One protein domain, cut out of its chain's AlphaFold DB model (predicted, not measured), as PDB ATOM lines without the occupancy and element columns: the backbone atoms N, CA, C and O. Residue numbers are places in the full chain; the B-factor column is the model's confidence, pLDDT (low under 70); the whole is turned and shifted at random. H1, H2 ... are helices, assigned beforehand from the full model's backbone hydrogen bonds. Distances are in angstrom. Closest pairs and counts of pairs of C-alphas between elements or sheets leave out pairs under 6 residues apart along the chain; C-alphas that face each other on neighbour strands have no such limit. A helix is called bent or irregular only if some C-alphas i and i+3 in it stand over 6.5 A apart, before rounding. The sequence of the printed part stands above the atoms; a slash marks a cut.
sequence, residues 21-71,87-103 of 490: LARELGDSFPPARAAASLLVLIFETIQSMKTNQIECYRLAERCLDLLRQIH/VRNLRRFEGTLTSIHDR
ATOM      1  N   LEU A  21       0.101  22.094  39.370       92.44
ATOM      2  CA  LEU A  21      -0.197  20.843  38.669       92.44
ATOM      3  C   LEU A  21       1.067  20.177  38.113       92.44
ATOM      4  O   LEU A  21       1.208  18.961  38.208       92.44
ATOM      5  N   ALA A  22       2.007  20.956  37.568       91.44
ATOM      6  CA  ALA A  22       3.298  20.437  37.127       91.44
ATOM      7  C   ALA A  22       4.077  19.800  38.290       91.44
ATOM      8  O   ALA A  22       4.623  18.712  38.131       91.44
ATOM      9  N   ARG A  23       4.091  20.434  39.472       92.12
ATOM     10  CA  ARG A  23       4.753  19.886  40.665       92.12
ATOM     11  C   ARG A  23       4.102  18.581  41.131       92.12
ATOM     12  O   ARG A  23       4.822  17.616  41.357       92.12
ATOM     13  N   GLU A  24       2.773  18.536  41.202       93.06
ATOM     14  CA  GLU A  24       2.031  17.321  41.574       93.06
ATOM     15  C   GLU A  24       2.334  16.151  40.625       93.06
ATOM     16  O   GLU A  24       2.614  15.046  41.084       93.06
ATOM     17  N   LEU A  25       2.371  16.409  39.311       90.50
ATOM     18  CA  LEU A  25       2.770  15.421  38.298       90.50
ATOM     19  C   LEU A  25       4.207  14.921  38.498       90.50
ATOM     20  O   LEU A  25       4.490  13.746  38.285       90.50
ATOM     21  N   GLY A  26       5.132  15.802  38.886       89.81
ATOM     22  CA  GLY A  26       6.525  15.428  39.137       89.81
ATOM     23  C   GLY A  26       6.705  14.531  40.364       89.81
ATOM     24  O   GLY A  26       7.598  13.683  40.370       89.81
ATOM     25  N   ASP A  27       5.858  14.701  41.380       91.81
ATOM     26  CA  ASP A  27       5.881  13.892  42.602       91.81
ATOM     27  C   ASP A  27       5.215  12.523  42.393       91.81
ATOM     28  O   ASP A  27       5.690  11.525  42.939       91.81
ATOM     29  N   SER A  28       4.160  12.449  41.570       90.31
ATOM     30  CA  SER A  28       3.489  11.185  41.240       90.31
ATOM     31  C   SER A  28       4.244  10.345  40.211       90.31
ATOM     32  O   SER A  28       4.070   9.129  40.195       90.31
ATOM     33  N   PHE A  29       5.088  10.962  39.374       89.06
ATOM     34  CA  PHE A  29       5.772  10.305  38.260       89.06
ATOM     35  C   PHE A  29       7.285  10.598  38.251       89.06
ATOM     36  O   PHE A  29       7.743  11.515  37.559       89.06
ATOM     37  N   PRO A  30       8.108   9.794  38.961       91.69
ATOM     38  CA  PRO A  30       9.532  10.090  39.144       91.69
ATOM     39  C   PRO A  30      10.335  10.267  37.838       91.69
ATOM     40  O   PRO A  30      11.126  11.209  37.770       91.69
ATOM     41  N   PRO A  31      10.130   9.464  36.770       90.69
ATOM     42  CA  PRO A  31      10.764   9.707  35.469       90.69
ATOM     43  C   PRO A  31      10.443  11.059  34.812       90.69
ATOM     44  O   PRO A  31      11.250  11.542  34.023       90.69
ATOM     45  N   ALA A  32       9.301  11.681  35.117       93.25
ATOM     46  CA  ALA A  32       8.938  13.010  34.618       93.25
ATOM     47  C   ALA A  32       9.350  14.151  35.550       93.25
ATOM     48  O   ALA A  32       9.185  15.316  35.186       93.25
ATOM     49  N   ARG A  33       9.889  13.856  36.738       94.94
ATOM     50  CA  ARG A  33      10.197  14.863  37.758       94.94
ATOM     51  C   ARG A  33      11.083  15.994  37.234       94.94
ATOM     52  O   ARG A  33      10.844  17.156  37.564       94.94
ATOM     53  N   ALA A  34      12.081  15.676  36.408       95.69
ATOM     54  CA  ALA A  34      12.961  16.677  35.806       95.69
ATOM     55  C   ALA A  34      12.199  17.603  34.839       95.69
ATOM     56  O   ALA A  34      12.233  18.823  34.997       95.69
ATOM     57  N   ALA A  35      11.419  17.032  33.916       95.88
ATOM     58  CA  ALA A  35      10.581  17.782  32.977       95.88
ATOM     59  C   ALA A  35       9.523  18.647  33.692       95.88
ATOM     60  O   ALA A  35       9.355  19.823  33.371       95.88
ATOM     61  N   ALA A  36       8.854  18.099  34.709       96.31
ATOM     62  CA  ALA A  36       7.924  18.826  35.571       96.31
ATOM     63  C   ALA A  36       8.595  20.017  36.275       96.31
ATOM     64  O   ALA A  36       8.046  21.119  36.292       96.31
ATOM     65  N   SER A  37       9.805  19.818  36.809       96.88
ATOM     66  CA  SER A  37      10.573  20.883  37.466       96.88
ATOM     67  C   SER A  37      10.952  21.998  36.485       96.88
ATOM     68  O   SER A  37      10.800  23.172  36.813       96.88
ATOM     69  N   LEU A  38      11.375  21.651  35.262       97.06
ATOM     70  CA  LEU A  38      11.650  22.626  34.200       97.06
ATOM     71  C   LEU A  38      10.398  23.411  33.800       97.06
ATOM     72  O   LEU A  38      10.474  24.622  33.614       97.06
ATOM     73  N   LEU A  39       9.233  22.760  33.719       96.69
ATOM     74  CA  LEU A  39       7.976  23.451  33.417       96.69
ATOM     75  C   LEU A  39       7.609  24.490  34.473       96.69
ATOM     76  O   LEU A  39       7.170  25.585  34.122       96.69
ATOM     77  N   VAL A  40       7.824  24.183  35.755       96.62
ATOM     78  CA  VAL A  40       7.637  25.160  36.838       96.62
ATOM     79  C   VAL A  40       8.539  26.379  36.622       96.62
ATOM     80  O   VAL A  40       8.039  27.504  36.650       96.62
ATOM     81  N   LEU A  41       9.823  26.170  36.315       96.75
ATOM     82  CA  LEU A  41      10.766  27.260  36.036       96.75
ATOM     83  C   LEU A  41      10.372  28.078  34.795       96.75
ATOM     84  O   LEU A  41      10.486  29.306  34.795       96.75
ATOM     85  N   ILE A  42       9.857  27.428  33.748       96.31
ATOM     86  CA  ILE A  42       9.323  28.102  32.556       96.31
ATOM     87  C   ILE A  42       8.140  29.002  32.937       96.31
ATOM     88  O   ILE A  42       8.132  30.176  32.567       96.31
ATOM     89  N   PHE A  43       7.169  28.502  33.709       95.81
ATOM     90  CA  PHE A  43       6.028  29.312  34.151       95.81
ATOM     91  C   PHE A  43       6.461  30.504  35.013       95.81
ATOM     92  O   PHE A  43       5.956  31.610  34.811       95.81
ATOM     93  N   GLU A  44       7.411  30.314  35.930       95.44
ATOM     94  CA  GLU A  44       7.985  31.401  36.737       95.44
ATOM     95  C   GLU A  44       8.699  32.443  35.859       95.44
ATOM     96  O   GLU A  44       8.494  33.651  36.016       95.44
ATOM     97  N   THR A  45       9.462  31.994  34.861       95.00
ATOM     98  CA  THR A  45      10.154  32.877  33.913       95.00
ATOM     99  C   THR A  45       9.152  33.685  33.084       95.00
ATOM    100  O   THR A  45       9.294  34.905  32.975       95.00
ATOM    101  N   ILE A  46       8.080  33.061  32.581       93.81
ATOM    102  CA  ILE A  46       7.003  33.730  31.827       93.81
ATOM    103  C   ILE A  46       6.288  34.792  32.675       93.81
ATOM    104  O   ILE A  46       5.907  35.843  32.153       93.81
ATOM    105  N   GLN A  47       6.123  34.572  33.985       92.62
ATOM    106  CA  GLN A  47       5.545  35.584  34.881       92.62
ATOM    107  C   GLN A  47       6.416  36.845  34.979       92.62
ATOM    108  O   GLN A  47       5.886  37.943  35.149       92.62
ATOM    109  N   SER A  48       7.737  36.713  34.822       91.75
ATOM    110  CA  SER A  48       8.666  37.850  34.818       91.75
ATOM    111  C   SER A  48       8.721  38.607  33.477       91.75
ATOM    112  O   SER A  48       9.203  39.744  33.417       91.75
ATOM    113  N   MET A  49       8.201  38.018  32.392       88.50
ATOM    114  CA  MET A  49       8.221  38.609  31.051       88.50
ATOM    115  C   MET A  49       7.129  39.667  30.862       88.50
ATOM    116  O   MET A  49       5.970  39.477  31.219       88.50
ATOM    117  N   LYS A  50       7.484  40.785  30.213       85.12
ATOM    118  CA  LYS A  50       6.534  41.869  29.879       85.12
ATOM    119  C   LYS A  50       5.943  41.771  28.469       85.12
ATOM    120  O   LYS A  50       4.930  42.402  28.191       85.12
ATOM    121  N   THR A  51       6.585  41.036  27.565       85.62
ATOM    122  CA  THR A  51       6.239  40.965  26.134       85.62
ATOM    123  C   THR A  51       6.031  39.519  25.710       85.62
ATOM    124  O   THR A  51       6.710  38.639  26.227       85.62
ATOM    125  N   ASN A  52       5.111  39.276  24.767       85.06
ATOM    126  CA  ASN A  52       4.766  37.943  24.239       85.06
ATOM    127  C   ASN A  52       4.344  36.905  25.299       85.06
ATOM    128  O   ASN A  52       4.316  35.711  25.014       85.06
ATOM    129  N   GLN A  53       3.957  37.353  26.497       90.31
ATOM    130  CA  GLN A  53       3.611  36.480  27.620       90.31
ATOM    131  C   GLN A  53       2.536  35.444  27.255       90.31
ATOM    132  O   GLN A  53       2.641  34.293  27.657       90.31
ATOM    133  N   ILE A  54       1.530  35.844  26.470       88.50
ATOM    134  CA  ILE A  54       0.414  34.980  26.060       88.50
ATOM    135  C   ILE A  54       0.899  33.806  25.201       88.50
ATOM    136  O   ILE A  54       0.480  32.677  25.432       88.50
ATOM    137  N   GLU A  55       1.789  34.048  24.236       88.69
ATOM    138  CA  GLU A  55       2.273  32.981  23.349       88.69
ATOM    139  C   GLU A  55       3.228  32.035  24.083       88.69
ATOM    140  O   GLU A  55       3.096  30.819  23.958       88.69
ATOM    141  N   CYS A  56       4.119  32.563  24.932       92.75
ATOM    142  CA  CYS A  56       4.952  31.717  25.791       92.75
ATOM    143  C   CYS A  56       4.095  30.879  26.753       92.75
ATOM    144  O   CYS A  56       4.394  29.712  26.993       92.75
ATOM    145  N   TYR A  57       3.011  31.460  27.280       93.62
ATOM    146  CA  TYR A  57       2.076  30.757  28.153       93.62
ATOM    147  C   TYR A  57       1.384  29.598  27.432       93.62
ATOM    148  O   TYR A  57       1.376  28.487  27.950       93.62
ATOM    149  N   ARG A  58       0.871  29.827  26.216       91.94
ATOM    150  CA  ARG A  58       0.267  28.773  25.383       91.94
ATOM    151  C   ARG A  58       1.246  27.639  25.091       91.94
ATOM    152  O   ARG A  58       0.861  26.474  25.144       91.94
ATOM    153  N   LEU A  59       2.508  27.962  24.803       93.94
ATOM    154  CA  LEU A  59       3.547  26.951  24.596       93.94
ATOM    155  C   LEU A  59       3.772  26.115  25.868       93.94
ATOM    156  O   LEU A  59       3.781  24.887  25.800       93.94
ATOM    157  N   ALA A  60       3.911  26.762  27.028       95.69
ATOM    158  CA  ALA A  60       4.098  26.079  28.309       95.69
ATOM    159  C   ALA A  60       2.878  25.225  28.706       95.69
ATOM    160  O   ALA A  60       3.034  24.126  29.235       95.69
ATOM    161  N   GLU A  61       1.665  25.690  28.407       94.62
ATOM    162  CA  GLU A  61       0.424  24.937  28.607       94.62
ATOM    163  C   GLU A  61       0.385  23.673  27.735       94.62
ATOM    164  O   GLU A  61       0.151  22.585  28.259       94.62
ATOM    165  N   ARG A  62       0.747  23.769  26.445       94.38
ATOM    166  CA  ARG A  62       0.889  22.588  25.569       94.38
ATOM    167  C   ARG A  62       1.908  21.583  26.109       94.38
ATOM    168  O   ARG A  62       1.664  20.380  26.061       94.38
ATOM    169  N   CYS A  63       3.037  22.059  26.636       95.69
ATOM    170  CA  CYS A  63       4.037  21.194  27.266       95.69
ATOM    171  C   CYS A  63       3.469  20.454  28.487       95.69
ATOM    172  O   CYS A  63       3.711  19.259  28.660       95.69
ATOM    173  N   LEU A  64       2.708  21.158  29.331       95.75
ATOM    174  CA  LEU A  64       2.053  20.578  30.501       95.75
ATOM    175  C   LEU A  64       1.008  19.531  30.101       95.75
ATOM    176  O   LEU A  64       0.954  18.459  30.703       95.75
ATOM    177  N   ASP A  65       0.210  19.810  29.074       94.06
ATOM    178  CA  ASP A  65      -0.785  18.864  28.571       94.06
ATOM    179  C   ASP A  65      -0.142  17.619  27.963       94.06
ATOM    180  O   ASP A  65      -0.630  16.512  28.196       94.06
ATOM    181  N   LEU A  66       0.985  17.759  27.260       93.75
ATOM    182  CA  LEU A  66       1.751  16.607  26.789       93.75
ATOM    183  C   LEU A  66       2.244  15.752  27.968       93.75
ATOM    184  O   LEU A  66       2.106  14.529  27.945       93.75
ATOM    185  N   LEU A  67       2.751  16.382  29.033       94.50
ATOM    186  CA  LEU A  67       3.198  15.668  30.229       94.50
ATOM    187  C   LEU A  67       2.043  14.940  30.938       94.50
ATOM    188  O   LEU A  67       2.200  13.789  31.348       94.50
ATOM    189  N   ARG A  68       0.863  15.571  31.022       93.19
ATOM    190  CA  ARG A  68      -0.368  14.941  31.533       93.19
ATOM    191  C   ARG A  68      -0.793  13.750  30.693       93.19
ATOM    192  O   ARG A  68      -1.183  12.728  31.250       93.19
ATOM    193  N   GLN A  69      -0.721  13.867  29.369       91.50
ATOM    194  CA  GLN A  69      -1.041  12.761  28.474       91.50
ATOM    195  C   GLN A  69      -0.093  11.587  28.715       91.50
ATOM    196  O   GLN A  69      -0.568  10.465  28.859       91.50
ATOM    197  N   ILE A  70       1.216  11.827  28.839       90.12
ATOM    198  CA  ILE A  70       2.189  10.767  29.146       90.12
ATOM    199  C   ILE A  70       1.862  10.098  30.486       90.12
ATOM    200  O   ILE A  70       1.838   8.872  30.563       90.12
ATOM    201  N   HIS A  71       1.557  10.889  31.517       90.25
ATOM    202  CA  HIS A  71       1.149  10.372  32.823       90.25
ATOM    203  C   HIS A  71      -0.120   9.507  32.728       90.25
ATOM    204  O   HIS A  71      -0.178   8.430  33.307       90.25
ATOM    205  N   VAL A  87      11.177   6.281  28.506       91.12
ATOM    206  CA  VAL A  87      12.210   6.997  29.275       91.12
ATOM    207  C   VAL A  87      13.126   7.800  28.346       91.12
ATOM    208  O   VAL A  87      13.461   8.947  28.635       91.12
ATOM    209  N   ARG A  88      13.501   7.237  27.191       90.81
ATOM    210  CA  ARG A  88      14.298   7.942  26.178       90.81
ATOM    211  C   ARG A  88      13.552   9.143  25.590       90.81
ATOM    212  O   ARG A  88      14.146  10.210  25.461       90.81
ATOM    213  N   ASN A  89      12.270   8.987  25.265       89.19
ATOM    214  CA  ASN A  89      11.449  10.086  24.756       89.19
ATOM    215  C   ASN A  89      11.254  11.187  25.813       89.19
ATOM    216  O   ASN A  89      11.335  12.364  25.475       89.19
ATOM    217  N   LEU A  90      11.086  10.827  27.092       92.56
ATOM    218  CA  LEU A  90      11.025  11.787  28.201       92.56
ATOM    219  C   LEU A  90      12.312  12.601  28.331       92.56
ATOM    220  O   LEU A  90      12.235  13.818  28.453       92.56
ATOM    221  N   ARG A  91      13.485  11.968  28.214       93.94
ATOM    222  CA  ARG A  91      14.769  12.691  28.198       93.94
ATOM    223  C   ARG A  91      14.893  13.645  27.008       93.94
ATOM    224  O   ARG A  91      15.461  14.723  27.139       93.94
ATOM    225  N   ARG A  92      14.361  13.273  25.838       91.44
ATOM    226  CA  ARG A  92      14.339  14.170  24.670       91.44
ATOM    227  C   ARG A  92      13.422  15.370  24.912       91.44
ATOM    228  O   ARG A  92      13.821  16.494  24.633       91.44
ATOM    229  N   PHE A  93      12.241  15.131  25.476       94.00
ATOM    230  CA  PHE A  93      11.310  16.188  25.867       94.00
ATOM    231  C   PHE A  93      11.914  17.124  26.924       94.00
ATOM    232  O   PHE A  93      11.802  18.339  26.801       94.00
ATOM    233  N   GLU A  94      12.632  16.580  27.909       95.62
ATOM    234  CA  GLU A  94      13.407  17.352  28.890       95.62
ATOM    235  C   GLU A  94      14.451  18.259  28.213       95.62
ATOM    236  O   GLU A  94      14.575  19.430  28.573       95.62
ATOM    237  N   GLY A  95      15.147  17.765  27.184       94.62
ATOM    238  CA  GLY A  95      16.074  18.568  26.377       94.62
ATOM    239  C   GLY A  95      15.393  19.731  25.641       94.62
ATOM    240  O   GLY A  95      15.909  20.852  25.644       94.62
ATOM    241  N   THR A  96      14.205  19.501  25.075       94.25
ATOM    242  CA  THR A  96      13.395  20.564  24.456       94.25
ATOM    243  C   THR A  96      12.943  21.594  25.496       94.25
ATOM    244  O   THR A  96      13.099  22.793  25.275       94.25
ATOM    245  N   LEU A  97      12.467  21.159  26.669       95.75
ATOM    246  CA  LEU A  97      12.088  22.065  27.763       95.75
ATOM    247  C   LEU A  97      13.269  22.893  28.274       95.75
ATOM    248  O   LEU A  97      13.113  24.085  28.530       95.75
ATOM    249  N   THR A  98      14.451  22.287  28.385       96.75
ATOM    250  CA  THR A  98      15.684  22.992  28.766       96.75
ATOM    251  C   THR A  98      16.006  24.091  27.755       96.75
ATOM    252  O   THR A  98      16.222  25.238  28.134       96.75
ATOM    253  N   SER A  99      15.922  23.773  26.460       94.38
ATOM    254  CA  SER A  99      16.172  24.731  25.375       94.38
ATOM    255  C   SER A  99      15.178  25.899  25.381       94.38
ATOM    256  O   SER A  99      15.578  27.051  25.205       94.38
ATOM    257  N   ILE A 100      13.892  25.619  25.636       94.00
ATOM    258  CA  ILE A 100      12.850  26.645  25.804       94.00
ATOM    259  C   ILE A 100      13.184  27.542  27.002       94.00
ATOM    260  O   ILE A 100      13.164  28.767  26.887       94.00
ATOM    261  N   HIS A 101      13.496  26.944  28.151       95.88
ATOM    262  CA  HIS A 101      13.788  27.668  29.384       95.88
ATOM    263  C   HIS A 101      15.004  28.594  29.247       95.88
ATOM    264  O   HIS A 101      14.904  29.780  29.566       95.88
ATOM    265  N   ASP A 102      16.120  28.091  28.717       94.69
ATOM    266  CA  ASP A 102      17.359  28.861  28.560       94.69
ATOM    267  C   ASP A 102      17.148  30.095  27.676       94.69
ATOM    268  O   ASP A 102      17.640  31.187  27.969       94.69
ATOM    269  N   ARG A 103      16.331  29.956  26.631       90.81
ATOM    270  CA  ARG A 103      15.980  31.056  25.728       90.81
ATOM    271  C   ARG A 103      15.025  32.057  26.349       90.81
ATOM    272  O   ARG A 103      15.200  33.258  26.151       90.81
TER     273      ARG A 103
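This is residues 21 to 71 and 87 to 103 of the 490 residues of an uncharacterized protein of Steccherinum ochraceum (UniProt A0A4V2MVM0). A slim bundle of three long helices, H2, H3 and H4, runs up and down, with the short helix H1 folded back along the first part of H2. The centres of the three long helices make a triangle, and H2 is the hub, the helix on which H1, H3 and H4 pack. H2 and H3 make a long hairpin closed by a tight turn, and H4 runs the same way as H2 beside it. The printed part has 68 residues with four named helices, in the order H1, H2, H3, H4, and no named strand, and its class is all helix. It is compact, with a radius of gyration of the C-alphas of 11.5 A, and elongated, spanning 34 by 21 by 16 A.

H2 and H3 are the longest helices, with 19 residues each. H2 takes residues 30 to 48, Pro 30 to Ser 48, and is 28.1 A from first to last C-alpha; it begins with C-alpha 30 at (9.532, 10.090, 39.144). H2 is irregular: C-alphas 31 and 34 are 7.3 A apart, against about 5 A in a regular helix, and its line is a rough one. H3 takes residues 53 to 71, Gln 53 to His 71, and is 26.7 A long. H1 takes residues 21 to 28, Leu 21 to Ser 28, and is 10.7 A long; C-alpha 21 is at (-0.197, 20.843, 38.669). H4 takes residues 87 to 103, Val 87 to Arg 103, and is 24.6 A long, ending with C-alpha 103 at (15.980, 31.056, 25.728).

H2 is the hub, touching the other three helices. H2 and H3 form a helical hairpin and touch, the closest C-alphas being those of Ile 46 and Gln 53, 6.1 A apart. They run opposite ways at a shallow tilt of 13 degrees. H2 and H4 touch, the closest C-alphas being those of Ala 35 and Glu 94, 5.0 A apart. They run the same way at a shallow tilt of 16 degrees. H2, H3 and H4 are an up and down bundle, in which each helix runs against the one before it in the chain. H3 and H4 are near each other, with 12 pairs of C-alphas within 10 A; no pair is within 8 A, but only just, the closest being at 8.1 A. H1 and H2 form a helical hairpin too, and H2 touches H1 with residues 32 to 40 alone. Their closest C-alphas are those of Gly 26 and Arg 33, 4.0 A apart, and they run opposite ways at a shallow tilt of 19 degrees. H1 and H3 only just touch, with 3 pairs of C-alphas within 8 A, the closest being those of Ala 22 and Leu 64 at 6.7 A. They run the same way at a shallow tilt of 25 degrees. H1 and H4 are apart. In H1, H3 and H4 every O i to N i+4 pair is within hydrogen-bond range; in H2 it is 13 of 15.

The two C-alphas farthest apart are those of Lys 50 and Val 87, at 35.3 A. The first and last printed C-alphas, of Leu 21 and Arg 103, are 23.1 A apart. Residues 72 to 86 are cut out and not printed, and C-alphas 71 and 87 are 12.1 A apart across the cut, which lies between H3 and H4. The links printed whole, H1 to H2 and H2 to H3, are tight. The mean pLDDT of the printed part is 93.0, and no printed residue is under 70.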